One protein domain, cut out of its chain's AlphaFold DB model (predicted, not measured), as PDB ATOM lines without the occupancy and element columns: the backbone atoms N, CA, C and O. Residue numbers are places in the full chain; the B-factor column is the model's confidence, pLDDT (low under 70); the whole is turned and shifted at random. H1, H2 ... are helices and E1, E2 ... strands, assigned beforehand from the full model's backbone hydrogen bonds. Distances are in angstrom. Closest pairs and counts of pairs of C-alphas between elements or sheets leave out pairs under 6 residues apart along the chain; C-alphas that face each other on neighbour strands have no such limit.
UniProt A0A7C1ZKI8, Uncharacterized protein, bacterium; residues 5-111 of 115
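This is residues 5 to 111 of the 115 residues of an uncharacterized protein of bacterium (UniProt A0A7C1ZKI8). A small body of short strands, with one short helix over a face of its three-stranded sheet, sends out one long arm, the two-stranded hairpin of E5 and E6, which bends partway and ends in a long loop, residues 78 to 91. The body holds the sheet E1 E2 E3, H1 packed on it, and the strand pair E4 and E7 near E3; the arm makes the length of the whole. The printed part has 107 residues, with one named helix and seven named strands in the order H1 E1 E2 E3 E4 E5 E6 E7, and under half of the residues are in these elements. The sheets, E1 - E2 - E3, E4 - E7 and E5 - E6, are antiparallel, and the class is mostly strand. The whole is only just extended, close to loose, with a radius of gyration of the C-alphas of 19.9 A and spans of 65 by 35 by 24 A.

H1 is residues 5 to 11, from C-alpha 5 at (-47.577, -9.055, 39.968), 9.9 A long. E1 is residues 18 to 20, E2 residues 31 to 36 with 14.9 A, E3 residues 40 to 44 and E4 residues 52 to 56. E5, residues 67 to 77, is 27.5 A long and bends by 53 degrees at residue 72; C-alpha 77 is at (-13.473, -0.999, 57.421). E6, residues 92 to 100, is 26.2 A long. E7 is residues 106 to 110, ending with C-alpha 110 at (-51.664, -0.373, 43.533).

E1, E2 and E3 form a meander, each strand the antiparallel neighbour of the one before, with E1 and E3 as edge strands. N 19 and O 35 are 3.1 A apart, and N 33 and O 42 are 2.8 A apart, both within hydrogen-bond range. H1 is on this sheet at a height of 9.3 A, over E2 and, only just, with 3 C-alphas, over E3; it runs slantwise to the strands, at 46 degrees to E2 on the local plane. Every O i to N i+4 pair of H1 is within hydrogen-bond range. E3 and E4 are near each other, with 9 pairs of C-alphas within 10 A. E4 and E7 are antiparallel, with N 53 and O 109 at 2.8 A. The hairpin E5 and E6 is antiparallel, with N 70 and O 97 at 2.9 A; E5 and E6 are both apart from E2 and E3, for instance.

The C-alphas farthest apart, those of Asp 16 and Asp 84, are 66.0 A apart. The printed part has no cut. The link from E5 to E6, 14 residues, is long; in it residues 81 to 82 pair antiparallel with residues 88 to 89. The mean pLDDT of the printed part is 78.6, and residues 62, 66 to 67, 72, 80, 86 and 103 are under 70.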
ATOM      1  N   ASP A   5     -46.295  -8.918  40.678       82.19
ATOM      2  CA  ASP A   5     -47.577  -9.055  39.968       82.19
ATOM      3  C   ASP A   5     -47.796  -7.903  38.985       82.19
ATOM      4  O   ASP A   5     -48.194  -8.115  37.840       82.19
ATOM      5  N   PHE A   6     -47.432  -6.682  39.391       80.62
ATOM      6  CA  PHE A   6     -47.420  -5.529  38.493       80.62
ATOM      7  C   PHE A   6     -46.491  -5.760  37.294       80.62
ATOM      8  O   PHE A   6     -46.870  -5.495  36.154       80.62
ATOM      9  N   CYS A   7     -45.275  -6.258  37.534       78.50
ATOM     10  CA  CYS A   7     -44.317  -6.531  36.466       78.50
ATOM     11  C   CYS A   7     -44.825  -7.605  35.498       78.50
ATOM     12  O   CYS A   7     -44.703  -7.416  34.292       78.50
ATOM     13  N   ASN A   8     -45.464  -8.662  36.001       84.06
ATOM     14  CA  ASN A   8     -46.050  -9.704  35.161       84.06
ATOM     15  C   ASN A   8     -47.149  -9.137  34.247       84.06
ATOM     16  O   ASN A   8     -47.176  -9.440  33.059       84.06
ATOM     17  N   VAL A   9     -48.019  -8.262  34.764       84.44
ATOM     18  CA  VAL A   9     -49.056  -7.597  33.953       84.44
ATOM     19  C   VAL A   9     -48.448  -6.663  32.908       84.44
ATOM     20  O   VAL A   9     -48.944  -6.568  31.792       84.44
ATOM     21  N   VAL A  10     -47.354  -5.976  33.232       83.62
ATOM     22  CA  VAL A  10     -46.651  -5.128  32.260       83.62
ATOM     23  C   VAL A  10     -46.012  -5.958  31.146       83.62
ATOM     24  O   VAL A  10     -46.020  -5.533  29.994       83.62
ATOM     25  N   GLU A  11     -45.472  -7.131  31.466       82.25
ATOM     26  CA  GLU A  11     -44.857  -8.032  30.488       82.25
ATOM     27  C   GLU A  11     -45.874  -8.635  29.511       82.25
ATOM     28  O   GLU A  11     -45.509  -8.949  28.378       82.25
ATOM     29  N   THR A  12     -47.143  -8.767  29.912       84.00
ATOM     30  CA  THR A  12     -48.219  -9.222  29.018       84.00
ATOM     31  C   THR A  12     -48.782  -8.114  28.133       84.00
ATOM     32  O   THR A  12     -49.542  -8.406  27.205       84.00
ATOM     33  N   LEU A  13     -48.408  -6.848  28.362       79.38
ATOM     34  CA  LEU A  13     -48.770  -5.768  27.452       79.38
ATOM     35  C   LEU A  13     -48.137  -6.037  26.083       79.38
ATOM     36  O   LEU A  13     -46.957  -6.365  25.974       79.38
ATOM     37  N   GLY A  14     -48.939  -5.887  25.029       78.38
ATOM     38  CA  GLY A  14     -48.499  -6.134  23.658       78.38
ATOM     39  C   GLY A  14     -47.233  -5.356  23.282       78.38
ATOM     40  O   GLY A  14     -46.911  -4.304  23.847       78.38
ATOM     41  N   THR A  15     -46.534  -5.860  22.266       76.75
ATOM     42  CA  THR A  15     -45.236  -5.351  21.786       76.75
ATOM     43  C   THR A  15     -45.251  -3.889  21.333       76.75
ATOM     44  O   THR A  15     -44.196  -3.266  21.237       76.75
ATOM     45  N   ASP A  16     -46.431  -3.322  21.081       80.88
ATOM     46  CA  ASP A  16     -46.603  -1.910  20.723       80.88
ATOM     47  C   ASP A  16     -46.310  -0.972  21.905       80.88
ATOM     48  O   ASP A  16     -45.811   0.142  21.727       80.88
ATOM     49  N   TYR A  17     -46.580  -1.435  23.128       82.19
ATOM     50  CA  TYR A  17     -46.417  -0.656  24.354       82.19
ATOM     51  C   TYR A  17     -45.226  -1.117  25.185       82.19
ATOM     52  O   TYR A  17     -44.617  -0.294  25.871       82.19
ATOM     53  N   TRP A  18     -44.868  -2.398  25.135       87.62
ATOM     54  CA  TRP A  18     -43.814  -2.967  25.964       87.62
ATOM     55  C   TRP A  18     -42.558  -3.302  25.159       87.62
ATOM     56  O   TRP A  18     -42.599  -4.061  24.192       87.62
ATOM     57  N   LYS A  19     -41.415  -2.751  25.588       87.75
ATOM     58  CA  LYS A  19     -40.093  -3.109  25.062       87.75
ATOM     59  C   LYS A  19     -39.253  -3.743  26.173       87.75
ATOM     60  O   LYS A  19     -38.769  -2.994  27.033       87.75
ATOM     61  N   PRO A  20     -39.068  -5.076  26.175       84.94
ATOM     62  CA  PRO A  20     -38.314  -5.760  27.217       84.94
ATOM     63  C   PRO A  20     -36.824  -5.419  27.138       84.94
ATOM     64  O   PRO A  20     -36.269  -5.183  26.061       84.94
ATOM     65  N   ALA A  21     -36.165  -5.402  28.291       84.88
ATOM     66  CA  ALA A  21     -34.716  -5.342  28.368       84.88
ATOM     67  C   ALA A  21     -34.114  -6.739  28.160       84.88
ATOM     68  O   ALA A  21     -34.636  -7.736  28.652       84.88
ATOM     69  N   SER A  22     -33.011  -6.810  27.417       81.81
ATOM     70  CA  SER A  22     -32.302  -8.068  27.179       81.81
ATOM     71  C   SER A  22     -31.290  -8.320  28.295       81.81
ATOM     72  O   SER A  22     -30.455  -7.460  28.587       81.81
ATOM     73  N   TYR A  23     -31.359  -9.508  28.895       79.25
ATOM     74  CA  TYR A  23     -30.400  -9.999  29.879       79.25
ATOM     75  C   TYR A  23     -29.761 -11.289  29.376       79.25
ATOM     76  O   TYR A  23     -30.453 -12.184  28.903       79.25
ATOM     77  N   ASN A  24     -28.441 -11.406  29.526       80.81
ATOM     78  CA  ASN A  24     -27.702 -12.624  29.171       80.81
ATOM     79  C   ASN A  24     -27.806 -13.724  30.249       80.81
ATOM     80  O   ASN A  24     -27.427 -14.864  30.005       80.81
ATOM     81  N   ALA A  25     -28.291 -13.382  31.445       80.38
ATOM     82  CA  ALA A  25     -28.498 -14.281  32.578       80.38
ATOM     83  C   ALA A  25     -29.693 -13.792  33.409       80.38
ATOM     84  O   ALA A  25     -30.020 -12.608  33.350       80.38
ATOM     85  N   VAL A  26     -30.321 -14.679  34.191       78.56
ATOM     86  CA  VAL A  26     -31.442 -14.310  35.076       78.56
ATOM     87  C   VAL A  26     -30.949 -13.281  36.104       78.56
ATOM     88  O   VAL A  26     -30.077 -13.612  36.914       78.56
ATOM     89  N   PRO A  27     -31.447 -12.033  36.074       76.75
ATOM     90  CA  PRO A  27     -30.991 -11.000  36.989       76.75
ATOM     91  C   PRO A  27     -31.545 -11.244  38.397       76.75
ATOM     92  O   PRO A  27     -32.732 -11.505  38.581       76.75
ATOM     93  N   VAL A  28     -30.671 -11.146  39.399       79.19
ATOM     94  CA  VAL A  28     -31.018 -11.318  40.816       79.19
ATOM     95  C   VAL A  28     -31.035  -9.950  41.493       79.19
ATOM     96  O   VAL A  28     -30.056  -9.206  41.420       79.19
ATOM     97  N   GLY A  29     -32.134  -9.630  42.179       80.44
ATOM     98  CA  GLY A  29     -32.319  -8.356  42.883       80.44
ATOM     99  C   GLY A  29     -32.972  -7.267  42.022       80.44
ATOM    100  O   GLY A  29     -33.563  -7.580  40.989       80.44
ATOM    101  N   PRO A  30     -32.907  -5.987  42.440       82.44
ATOM    102  CA  PRO A  30     -33.521  -4.885  41.710       82.44
ATOM    103  C   PRO A  30     -32.881  -4.722  40.332       82.44
ATOM    104  O   PRO A  30     -31.720  -4.326  40.224       82.44
ATOM    105  N   HIS A  31     -33.630  -5.012  39.276       86.94
ATOM    106  CA  HIS A  31     -33.128  -4.951  37.909       86.94
ATOM    107  C   HIS A  31     -34.066  -4.156  37.013       86.94
ATOM    108  O   HIS A  31     -35.256  -3.988  37.286       86.94
ATOM    109  N   PHE A  32     -33.497  -3.614  35.941       87.06
ATOM    110  CA  PHE A  32     -34.286  -3.003  34.884       87.06
ATOM    111  C   PHE A  32     -35.119  -4.104  34.206       87.06
ATOM    112  O   PHE A  32     -34.685  -5.240  34.126       87.06
ATOM    113  N   LEU A  33     -36.350  -3.816  33.810       86.31
ATOM    114  CA  LEU A  33     -37.217  -4.813  33.175       86.31
ATOM    115  C   LEU A  33     -37.437  -4.473  31.703       86.31
ATOM    116  O   LEU A  33     -37.488  -5.346  30.842       86.31
ATOM    117  N   GLY A  34     -37.525  -3.180  31.407       87.19
ATOM    118  CA  GLY A  34     -37.807  -2.681  30.075       87.19
ATOM    119  C   GLY A  34     -38.372  -1.271  30.110       87.19
ATOM    120  O   GLY A  34     -38.448  -0.620  31.159       87.19
ATOM    121  N   THR A  35     -38.759  -0.790  28.934       88.50
ATOM    122  CA  THR A  35     -39.342   0.543  28.775       88.50
ATOM    123  C   THR A  35     -40.787   0.433  28.308       88.50
ATOM    124  O   THR A  35     -41.054  -0.090  27.228       88.50
ATOM    125  N   LEU A  36     -41.713   0.990  29.088       86.00
ATOM    126  CA  LEU A  36     -43.119   1.126  28.717       86.00
ATOM    127  C   LEU A  36     -43.320   2.395  27.880       86.00
ATOM    128  O   LEU A  36     -42.907   3.497  28.261       86.00
ATOM    129  N   SER A  37     -43.966   2.235  26.726       85.88
ATOM    130  CA  SER A  37     -44.274   3.290  25.753       85.88
ATOM    131  C   SER A  37     -43.063   4.160  25.398       85.88
ATOM    132  O   SER A  37     -43.198   5.363  25.194       85.88
ATOM    133  N   ASN A  38     -41.861   3.567  25.396       83.38
ATOM    134  CA  ASN A  38     -40.587   4.243  25.121       83.38
ATOM    135  C   ASN A  38     -40.290   5.472  26.015       83.38
ATOM    136  O   ASN A  38     -39.449   6.297  25.663       83.38
ATOM    137  N   ARG A  39     -40.981   5.609  27.154       84.19
ATOM    138  CA  ARG A  39     -40.853   6.752  28.072       84.19
ATOM    139  C   ARG A  39     -40.553   6.318  29.498       84.19
ATOM    140  O   ARG A  39     -39.676   6.886  30.141       84.19
ATOM    141  N   TRP A  40     -41.249   5.299  29.987       85.31
ATOM    142  CA  TRP A  40     -41.173   4.899  31.389       85.31
ATOM    143  C   TRP A  40     -40.243   3.709  31.554       85.31
ATOM    144  O   TRP A  40     -40.526   2.618  31.065       85.31
ATOM    145  N   LYS A  41     -39.127   3.913  32.251       86.69
ATOM    146  CA  LYS A  41     -38.201   2.836  32.605       86.69
ATOM    147  C   LYS A  41     -38.738   2.091  33.821       86.69
ATOM    148  O   LYS A  41     -38.881   2.682  34.891       86.69
ATOM    149  N   ILE A  42     -39.035   0.808  33.654       86.50
ATOM    150  CA  ILE A  42     -39.582  -0.034  34.716       86.50
ATOM    151  C   ILE A  42     -38.452  -0.855  35.325       86.50
ATOM    152  O   ILE A  42     -37.612  -1.412  34.621       86.50
ATOM    153  N   PHE A  43     -38.445  -0.904  36.652       86.06
ATOM    154  CA  PHE A  43     -37.511  -1.684  37.451       86.06
ATOM    155  C   PHE A  43     -38.314  -2.631  38.338       86.06
ATOM    156  O   PHE A  43     -39.248  -2.180  39.017       86.06
ATOM    157  N   LYS A  44     -37.937  -3.908  38.317       84.00
ATOM    158  CA  LYS A  44     -38.533  -4.986  39.104       84.00
ATOM    159  C   LYS A  44     -37.715  -5.200  40.370       84.00
ATOM    160  O   LYS A  44     -36.487  -5.221  40.309       84.00
ATOM    161  N   ASN A  45     -38.391  -5.333  41.507       82.44
ATOM    162  CA  ASN A  45     -37.762  -5.659  42.783       82.44
ATOM    163  C   ASN A  45     -38.645  -6.631  43.574       82.44
ATOM    164  O   ASN A  45     -39.725  -6.254  44.018       82.44
ATOM    165  N   ASP A  46     -38.146  -7.842  43.804       75.81
ATOM    166  CA  ASP A  46     -38.888  -8.911  44.485       75.81
ATOM    167  C   ASP A  46     -39.097  -8.645  45.986       75.81
ATOM    168  O   ASP A  46     -39.965  -9.248  46.610       75.81
ATOM    169  N   ALA A  47     -38.335  -7.719  46.577       79.06
ATOM    170  CA  ALA A  47     -38.515  -7.294  47.965       79.06
ATOM    171  C   ALA A  47     -39.578  -6.186  48.136       79.06
ATOM    172  O   ALA A  47     -39.791  -5.713  49.253       79.06
ATOM    173  N   TYR A  48     -40.202  -5.723  47.046       78.62
ATOM    174  CA  TYR A  48     -41.246  -4.695  47.069       78.62
ATOM    175  C   TYR A  48     -42.646  -5.339  47.125       78.62
ATOM    176  O   TYR A  48     -42.819  -6.424  46.569       78.62
ATOM    177  N   PRO A  49     -43.659  -4.707  47.759       80.06
ATOM    178  CA  PRO A  49     -45.013  -5.258  47.800       80.06
ATOM    179  C   PRO A  49     -45.542  -5.607  46.401       80.06
ATOM    180  O   PRO A  49     -45.481  -4.793  45.478       80.06
ATOM    181  N   THR A  50     -46.062  -6.826  46.254       77.75
ATOM    182  CA  THR A  50     -46.327  -7.515  44.977       77.75
ATOM    183  C   THR A  50     -47.232  -6.746  44.016       77.75
ATOM    184  O   THR A  50     -46.921  -6.646  42.830       77.75
ATOM    185  N   ALA A  51     -48.308  -6.154  44.532       79.75
ATOM    186  CA  ALA A  51     -49.304  -5.425  43.746       79.75
ATOM    187  C   ALA A  51     -49.061  -3.905  43.692       79.75
ATOM    188  O   ALA A  51     -49.846  -3.158  43.108       79.75
ATOM    189  N   SER A  52     -48.008  -3.412  44.344       82.38
ATOM    190  CA  SER A  52     -47.744  -1.975  44.460       82.38
ATOM    191  C   SER A  52     -46.682  -1.530  43.463       82.38
ATOM    192  O   SER A  52     -45.746  -2.266  43.140       82.38
ATOM    193  N   PHE A  53     -46.792  -0.291  43.007       83.19
ATOM    194  CA  PHE A  53     -45.762   0.370  42.225       83.19
ATOM    195  C   PHE A  53     -45.543   1.803  42.711       83.19
ATOM    196  O   PHE A  53     -46.480   2.523  43.043       83.19
ATOM    197  N   THR A  54     -44.286   2.238  42.691       84.31
ATOM    198  CA  THR A  54     -43.908   3.645  42.847       84.31
ATOM    199  C   THR A  54     -43.410   4.173  41.513       84.31
ATOM    200  O   THR A  54     -42.451   3.637  40.935       84.31
ATOM    201  N   LEU A  55     -44.024   5.250  41.042       82.75
ATOM    202  CA  LEU A  55     -43.562   6.026  39.902       82.75
ATOM    203  C   LEU A  55     -42.922   7.316  40.414       82.75
ATOM    204  O   LEU A  55     -43.481   8.001  41.262       82.75
ATOM    205  N   GLY A  56     -41.745   7.648  39.899       82.19
ATOM    206  CA  GLY A  56     -41.045   8.882  40.240       82.19
ATOM    207  C   GLY A  56     -40.527   9.559  38.986       82.19
ATOM    208  O   GLY A  56     -40.110   8.885  38.040       82.19
ATOM    209  N   PHE A  57     -40.549  10.885  38.987       80.56
ATOM    210  CA  PHE A  57     -39.905  11.684  37.960       80.56
ATOM    211  C   PHE A  57     -38.492  12.073  38.403       80.56
ATOM    212  O   PHE A  57     -38.240  12.389  39.569       80.56
ATOM    213  N   LYS A  58     -37.562  12.030  37.449       78.44
ATOM    214  CA  LYS A  58     -36.183  12.473  37.621       78.44
ATOM    215  C   LYS A  58     -35.839  13.380  36.445       78.44
ATOM    216  O   LYS A  58     -35.788  12.902  35.314       78.44
ATOM    217  N   GLY A  59     -35.643  14.663  36.727       79.06
ATOM    218  CA  GLY A  59     -35.159  15.650  35.769       79.06
ATOM    219  C   GLY A  59     -33.636  15.635  35.632       79.06
ATOM    220  O   GLY A  59     -32.941  14.824  36.255       79.06
ATOM    221  N   ASP A  60     -33.127  16.567  34.827       79.19
ATOM    222  CA  ASP A  60     -31.701  16.673  34.492       79.19
ATOM    223  C   ASP A  60     -30.843  17.118  35.687       79.19
ATOM    224  O   ASP A  60     -29.671  16.758  35.795       79.19
ATOM    225  N   SER A  61     -31.433  17.863  36.627       78.00
ATOM    226  CA  SER A  61     -30.757  18.331  37.836       78.00
ATOM    227  C   SER A  61     -30.962  17.397  39.034       78.00
ATOM    228  O   SER A  61     -31.911  16.610  39.129       78.00
ATOM    229  N   TRP A  62     -30.058  17.484  40.011       66.81
ATOM    230  CA  TRP A  62     -30.193  16.797  41.299       66.81
ATOM    231  C   TRP A  62     -31.330  17.370  42.155       66.81
ATOM    232  O   TRP A  62     -31.918  16.615  42.927       66.81
ATOM    233  N   LEU A  63     -31.672  18.651  41.969       71.31
ATOM    234  CA  LEU A  63     -32.809  19.317  42.616       71.31
ATOM    235  C   LEU A  63     -34.160  18.842  42.061       71.31
ATOM    236  O   LEU A  63     -35.143  18.790  42.795       71.31
ATOM    237  N   ASP A  64     -34.180  18.395  40.805       70.38
ATOM    238  CA  ASP A  64     -35.374  17.890  40.121       70.38
ATOM    239  C   ASP A  64     -35.529  16.376  40.332       70.38
ATOM    240  O   ASP A  64     -35.692  15.588  39.398       70.38
ATOM    241  N   ALA A  65     -35.406  15.935  41.584       71.00
ATOM    242  CA  ALA A  65     -35.644  14.558  41.990       71.00
ATOM    243  C   ALA A  65     -36.552  14.490  43.213       71.00
ATOM    244  O   ALA A  65     -36.404  15.262  44.159       71.00
ATOM    245  N   ALA A  66     -37.438  13.495  43.241       66.38
ATOM    246  CA  ALA A  66     -38.222  13.186  44.435       66.38
ATOM    247  C   ALA A  66     -37.337  12.872  45.657       66.38
ATOM    248  O   ALA A  66     -37.688  13.186  46.794       66.38
ATOM    249  N   TYR A  67     -36.166  12.275  45.416       69.25
ATOM    250  CA  TYR A  67     -35.276  11.768  46.449       69.25
ATOM    251  C   TYR A  67     -33.807  11.974  46.094       69.25
ATOM    252  O   TYR A  67     -33.385  11.682  44.972       69.25
ATOM    253  N   VAL A  68     -33.020  12.415  47.073       71.25
ATOM    254  CA  VAL A  68     -31.571  12.569  46.945       71.25
ATOM    255  C   VAL A  68     -30.866  11.629  47.915       71.25
ATOM    256  O   VAL A  68     -31.156  11.590  49.111       71.25
ATOM    257  N   TYR A  69     -29.911  10.878  47.372       73.50
ATOM    258  CA  TYR A  69     -28.960  10.072  48.124       73.50
ATOM    259  C   TYR A  69     -27.580  10.731  48.039       73.50
ATOM    260  O   TYR A  69     -27.013  10.813  46.952       73.50
ATOM    261  N   ALA A  70     -27.056  11.201  49.175       77.12
ATOM    262  CA  ALA A  70     -25.779  11.906  49.270       77.12
ATOM    263  C   ALA A  70     -24.793  11.110  50.152       77.12
ATOM    264  O   ALA A  70     -24.849  11.208  51.385       77.12
ATOM    265  N   PRO A  71     -23.915  10.277  49.562       72.38
ATOM    266  CA  PRO A  71     -22.900   9.552  50.319       72.38
ATOM    267  C   PRO A  71     -21.806  10.512  50.802       72.38
ATOM    268  O   PRO A  71     -21.285  11.300  50.016       72.38
ATOM    269  N   TYR A  72     -21.448  10.428  52.086       64.56
ATOM    270  CA  TYR A  72     -20.384  11.253  52.671       64.56
ATOM    271  C   TYR A  72     -19.107  10.446  52.928       64.56
ATOM    272  O   TYR A  72     -18.025  10.860  52.523       64.56
ATOM    273  N   ILE A  73     -19.229   9.257  53.532       73.56
ATOM    274  CA  ILE A  73     -18.103   8.336  53.745       73.56
ATOM    275  C   ILE A  73     -18.416   7.025  53.015       73.56
ATOM    276  O   ILE A  73     -19.356   6.323  53.413       73.56
ATOM    277  N   PRO A  74     -17.672   6.684  51.943       72.62
ATOM    278  CA  PRO A  74     -17.759   5.357  51.342       72.62
ATOM    279  C   PRO A  74     -17.261   4.307  52.345       72.62
ATOM    280  O   PRO A  74     -16.456   4.636  53.213       72.62
ATOM    281  N   ILE A  75     -17.764   3.068  52.243       75.56
ATOM    282  CA  ILE A  75     -17.549   1.968  53.210       75.56
ATOM    283  C   ILE A  75     -16.144   2.011  53.824       75.56
ATOM    284  O   ILE A  75     -15.151   1.743  53.149       75.56
ATOM    285  N   TYR A  76     -16.081   2.306  55.122       73.94
ATOM    286  CA  TYR A  76     -14.855   2.233  55.900       73.94
ATOM    287  C   TYR A  76     -14.833   0.916  56.674       73.94
ATOM    288  O   TYR A  76     -15.831   0.522  57.285       73.94
ATOM    289  N   THR A  77     -13.699   0.220  56.637       75.31
ATOM    290  CA  THR A  77     -13.473  -0.999  57.421       75.31
ATOM    291  C   THR A  77     -12.548  -0.692  58.584       75.31
ATOM    292  O   THR A  77     -11.503  -0.069  58.410       75.31
ATOM    293  N   THR A  78     -12.911  -1.140  59.783       78.75
ATOM    294  CA  THR A  78     -11.987  -1.069  60.917       78.75
ATOM    295  C   THR A  78     -10.832  -2.056  60.712       78.75
ATOM    296  O   THR A  78     -11.048  -3.135  60.142       78.75
ATOM    297  N   PRO A  79      -9.617  -1.746  61.203       76.44
ATOM    298  CA  PRO A  79      -8.526  -2.707  61.200       76.44
ATOM    299  C   PRO A  79      -8.948  -4.008  61.911       76.44
ATOM    300  O   PRO A  79      -9.705  -3.950  62.885       76.44
ATOM    301  N   PRO A  80      -8.508  -5.184  61.428       69.25
ATOM    302  CA  PRO A  80      -8.847  -6.463  62.040       69.25
ATOM    303  C   PRO A  80      -8.267  -6.549  63.453       69.25
ATOM    304  O   PRO A  80      -7.064  -6.382  63.638       69.25
ATOM    305  N   VAL A  81      -9.115  -6.854  64.433       74.25
ATOM    306  CA  VAL A  81      -8.684  -7.131  65.808       74.25
ATOM    307  C   VAL A  81      -8.750  -8.639  66.021       74.25
ATOM    308  O   VAL A  81      -9.803  -9.251  65.814       74.25
ATOM    309  N   ALA A  82      -7.616  -9.237  66.385       73.62
ATOM    310  CA  ALA A  82      -7.537 -10.629  66.808       73.62
ATOM    311  C   ALA A  82      -7.734 -10.677  68.327       73.62
ATOM    312  O   ALA A  82      -7.010 -10.013  69.067       73.62
ATOM    313  N   LEU A  83      -8.754 -11.404  68.773       70.81
ATOM    314  CA  LEU A  83      -9.013 -11.650  70.190       70.81
ATOM    315  C   LEU A  83      -8.321 -12.952  70.622       70.81
ATOM    316  O   LEU A  83      -7.851 -13.724  69.785       70.81
ATOM    317  N   ASP A  84      -8.300 -13.208  71.928       72.56
ATOM    318  CA  ASP A  84      -7.703 -14.400  72.561       72.56
ATOM    319  C   ASP A  84      -8.339 -15.741  72.104       72.56
ATOM    320  O   ASP A  84      -7.874 -16.821  72.443       72.56
ATOM    321  N   ASP A  85      -9.400 -15.689  71.289       74.69
ATOM    322  CA  ASP A  85     -10.108 -16.835  70.704       74.69
ATOM    323  C   ASP A  85      -9.656 -17.194  69.269       74.69
ATOM    324  O   ASP A  85     -10.304 -18.014  68.614       74.69
ATOM    325  N   LEU A  86      -8.580 -16.573  68.758       68.88
ATOM    326  CA  LEU A  86      -8.074 -16.710  67.379       68.88
ATOM    327  C   LEU A  86      -9.099 -16.357  66.280       68.88
ATOM    328  O   LEU A  86      -8.873 -16.648  65.102       68.88
ATOM    329  N   LYS A  87     -10.217 -15.699  66.614       74.81
ATOM    330  CA  LYS A  87     -11.207 -15.252  65.628       74.81
ATOM    331  C   LYS A  87     -10.965 -13.792  65.277       74.81
ATOM    332  O   LYS A  87     -11.026 -12.897  66.117       74.81
ATOM    333  N   VAL A  88     -10.742 -13.541  63.991       78.50
ATOM    334  CA  VAL A  88     -10.589 -12.183  63.458       78.50
ATOM    335  C   VAL A  88     -11.965 -11.563  63.243       78.50
ATOM    336  O   VAL A  88     -12.799 -12.122  62.531       78.50
ATOM    337  N   ARG A  89     -12.194 -10.380  63.820       79.25
ATOM    338  CA  ARG A  89     -13.432  -9.607  63.637       79.25
ATOM    339  C   ARG A  89     -13.136  -8.319  62.869       79.25
ATOM    340  O   ARG A  89     -12.105  -7.683  63.093       79.25
ATOM    341  N   ARG A  90     -14.034  -7.935  61.956       76.25
ATOM    342  CA  ARG A  90     -13.995  -6.658  61.219       76.25
ATOM    343  C   ARG A  90     -15.389  -6.044  61.182       76.25
ATOM    344  O   ARG A  90     -16.352  -6.752  60.898       76.25
ATOM    345  N   GLY A  91     -15.479  -4.745  61.452       76.81
ATOM    346  CA  GLY A  91     -16.689  -3.956  61.246       76.81
ATOM    347  C   GLY A  91     -16.604  -3.162  59.945       76.81
ATOM    348  O   GLY A  91     -15.532  -2.681  59.571       76.81
ATOM    349  N   THR A  92     -17.734  -3.019  59.263       80.44
ATOM    350  CA  THR A  92     -17.930  -2.101  58.135       80.44
ATOM    351  C   THR A  92     -18.895  -0.999  58.564       80.44
ATOM    352  O   THR A  92     -19.914  -1.275  59.194       80.44
ATOM    353  N   GLY A  93     -18.579   0.254  58.239       78.38
ATOM    354  CA  GLY A  93     -19.443   1.404  58.509       78.38
ATOM    355  C   GLY A  93     -19.624   2.282  57.273       78.38
ATOM    356  O   GLY A  93     -18.684   2.476  56.501       78.38
ATOM    357  N   THR A  94     -20.829   2.822  57.089       74.25
ATOM    358  CA  THR A  94     -21.162   3.823  56.062       74.25
ATOM    359  C   THR A  94     -21.966   4.957  56.683       74.25
ATOM    360  O   THR A  94     -22.787   4.730  57.569       74.25
ATOM    361  N   SER A  95     -21.754   6.184  56.205       79.06
ATOM    362  CA  SER A  95     -22.597   7.333  56.552       79.06
ATOM    363  C   SER A  95     -23.094   8.010  55.281       79.06
ATOM    364  O   SER A  95     -22.298   8.380  54.409       79.06
ATOM    365  N   TYR A  96     -24.404   8.202  55.183       75.38
ATOM    366  CA  TYR A  96     -25.049   8.857  54.054       75.38
ATOM    367  C   TYR A  96     -26.176   9.771  54.538       75.38
ATOM    368  O   TYR A  96     -26.854   9.469  55.518       75.38
ATOM    369  N   GLY A  97     -26.391  10.875  53.825       73.44
ATOM    370  CA  GLY A  97     -27.589  11.698  53.947       73.44
ATOM    371  C   GLY A  97     -28.644  11.238  52.944       73.44
ATOM    372  O   GLY A  97     -28.327  10.947  51.786       73.44
ATOM    373  N   ARG A  98     -29.902  11.157  53.373       74.81
ATOM    374  CA  ARG A  98     -31.053  10.902  52.498       74.81
ATOM    375  C   ARG A  98     -32.140  11.914  52.804       74.81
ATOM    376  O   ARG A  98     -32.515  12.068  53.962       74.81
ATOM    377  N   GLN A  99     -32.628  12.591  51.772       77.88
ATOM    378  CA  GLN A  99     -33.672  13.597  51.917       77.88
ATOM    379  C   GLN A  99     -34.639  13.552  50.734       77.88
ATOM    380  O   GLN A  99     -34.233  13.419  49.577       77.88
ATOM    381  N   PHE A 100     -35.927  13.689  51.048       73.56
ATOM    382  CA  PHE A 100     -36.964  13.981  50.067       73.56
ATOM    383  C   PHE A 100     -36.927  15.477  49.761       73.56
ATOM    384  O   PHE A 100     -37.132  16.298  50.653       73.56
ATOM    385  N   VAL A 101     -36.607  15.827  48.516       72.81
ATOM    386  CA  VAL A 101     -36.495  17.231  48.086       72.81
ATOM    387  C   VAL A 101     -37.848  17.752  47.610       72.81
ATOM    388  O   VAL A 101     -38.191  18.900  47.875       72.81
ATOM    389  N   ASN A 102     -38.657  16.898  46.974       76.12
ATOM    390  CA  ASN A 102     -40.020  17.243  46.587       76.12
ATOM    391  C   ASN A 102     -40.937  16.016  46.606       76.12
ATOM    392  O   ASN A 102     -40.810  15.099  45.791       76.12
ATOM    393  N   THR A 103     -41.902  16.032  47.518       67.06
ATOM    394  CA  THR A 103     -42.866  14.942  47.702       67.06
ATOM    395  C   THR A 103     -43.875  14.835  46.553       67.06
ATOM    396  O   THR A 103     -44.468  13.782  46.377       67.06
ATOM    397  N   LEU A 104     -44.038  15.868  45.718       74.06
ATOM    398  CA  LEU A 104     -44.959  15.839  44.570       74.06
ATOM    399  C   LEU A 104     -44.365  15.164  43.323       74.06
ATOM    400  O   LEU A 104     -45.069  14.963  42.339       74.06
ATOM    401  N   MET A 105     -43.072  14.825  43.338       75.81
ATOM    402  CA  MET A 105     -42.388  14.209  42.191       75.81
ATOM    403  C   MET A 105     -42.439  12.674  42.194       75.81
ATOM    404  O   MET A 105     -41.761  12.032  41.386       75.81
ATOM    405  N   TRP A 106     -43.223  12.076  43.089       77.38
ATOM    406  CA  TRP A 106     -43.458  10.638  43.128       77.38
ATOM    407  C   TRP A 106     -44.913  10.326  43.470       77.38
ATOM    408  O   TRP A 106     -45.601  11.113  44.114       77.38
ATOM    409  N   VAL A 107     -45.378   9.173  43.005       78.06
ATOM    410  CA  VAL A 107     -46.714   8.648  43.273       78.06
ATOM    411  C   VAL A 107     -46.618   7.152  43.529       78.06
ATOM    412  O   VAL A 107     -45.865   6.439  42.861       78.06
ATOM    413  N   GLU A 108     -47.382   6.684  44.504       80.50
ATOM    414  CA  GLU A 108     -47.625   5.266  44.736       80.50
ATOM    415  C   GLU A 108     -48.993   4.888  44.182       80.50
ATOM    416  O   GLU A 108     -49.966   5.628  44.319       80.50
ATOM    417  N   GLY A 109     -49.053   3.736  43.530       80.31
ATOM    418  CA  GLY A 109     -50.284   3.137  43.050       80.31
ATOM    419  C   GLY A 109     -50.285   1.645  43.335       80.31
ATOM    420  O   GLY A 109     -49.235   1.016  43.469       80.31
ATOM    421  N   SER A 110     -51.474   1.069  43.427       81.25
ATOM    422  CA  SER A 110     -51.664  -0.373  43.533       81.25
ATOM    423  C   SER A 110     -52.526  -0.849  42.379       81.25
ATOM    424  O   SER A 110     -53.532  -0.220  42.053       81.25
ATOM    425  N   ILE A 111     -52.142  -1.966  41.778       75.44
ATOM    426  CA  ILE A 111     -53.007  -2.720  40.879       75.44
ATOM    427  C   ILE A 111     -53.898  -3.602  41.756       75.44
ATOM    428  O   ILE A 111     -53.411  -4.397  42.552       75.44
TER     429      ILE A 111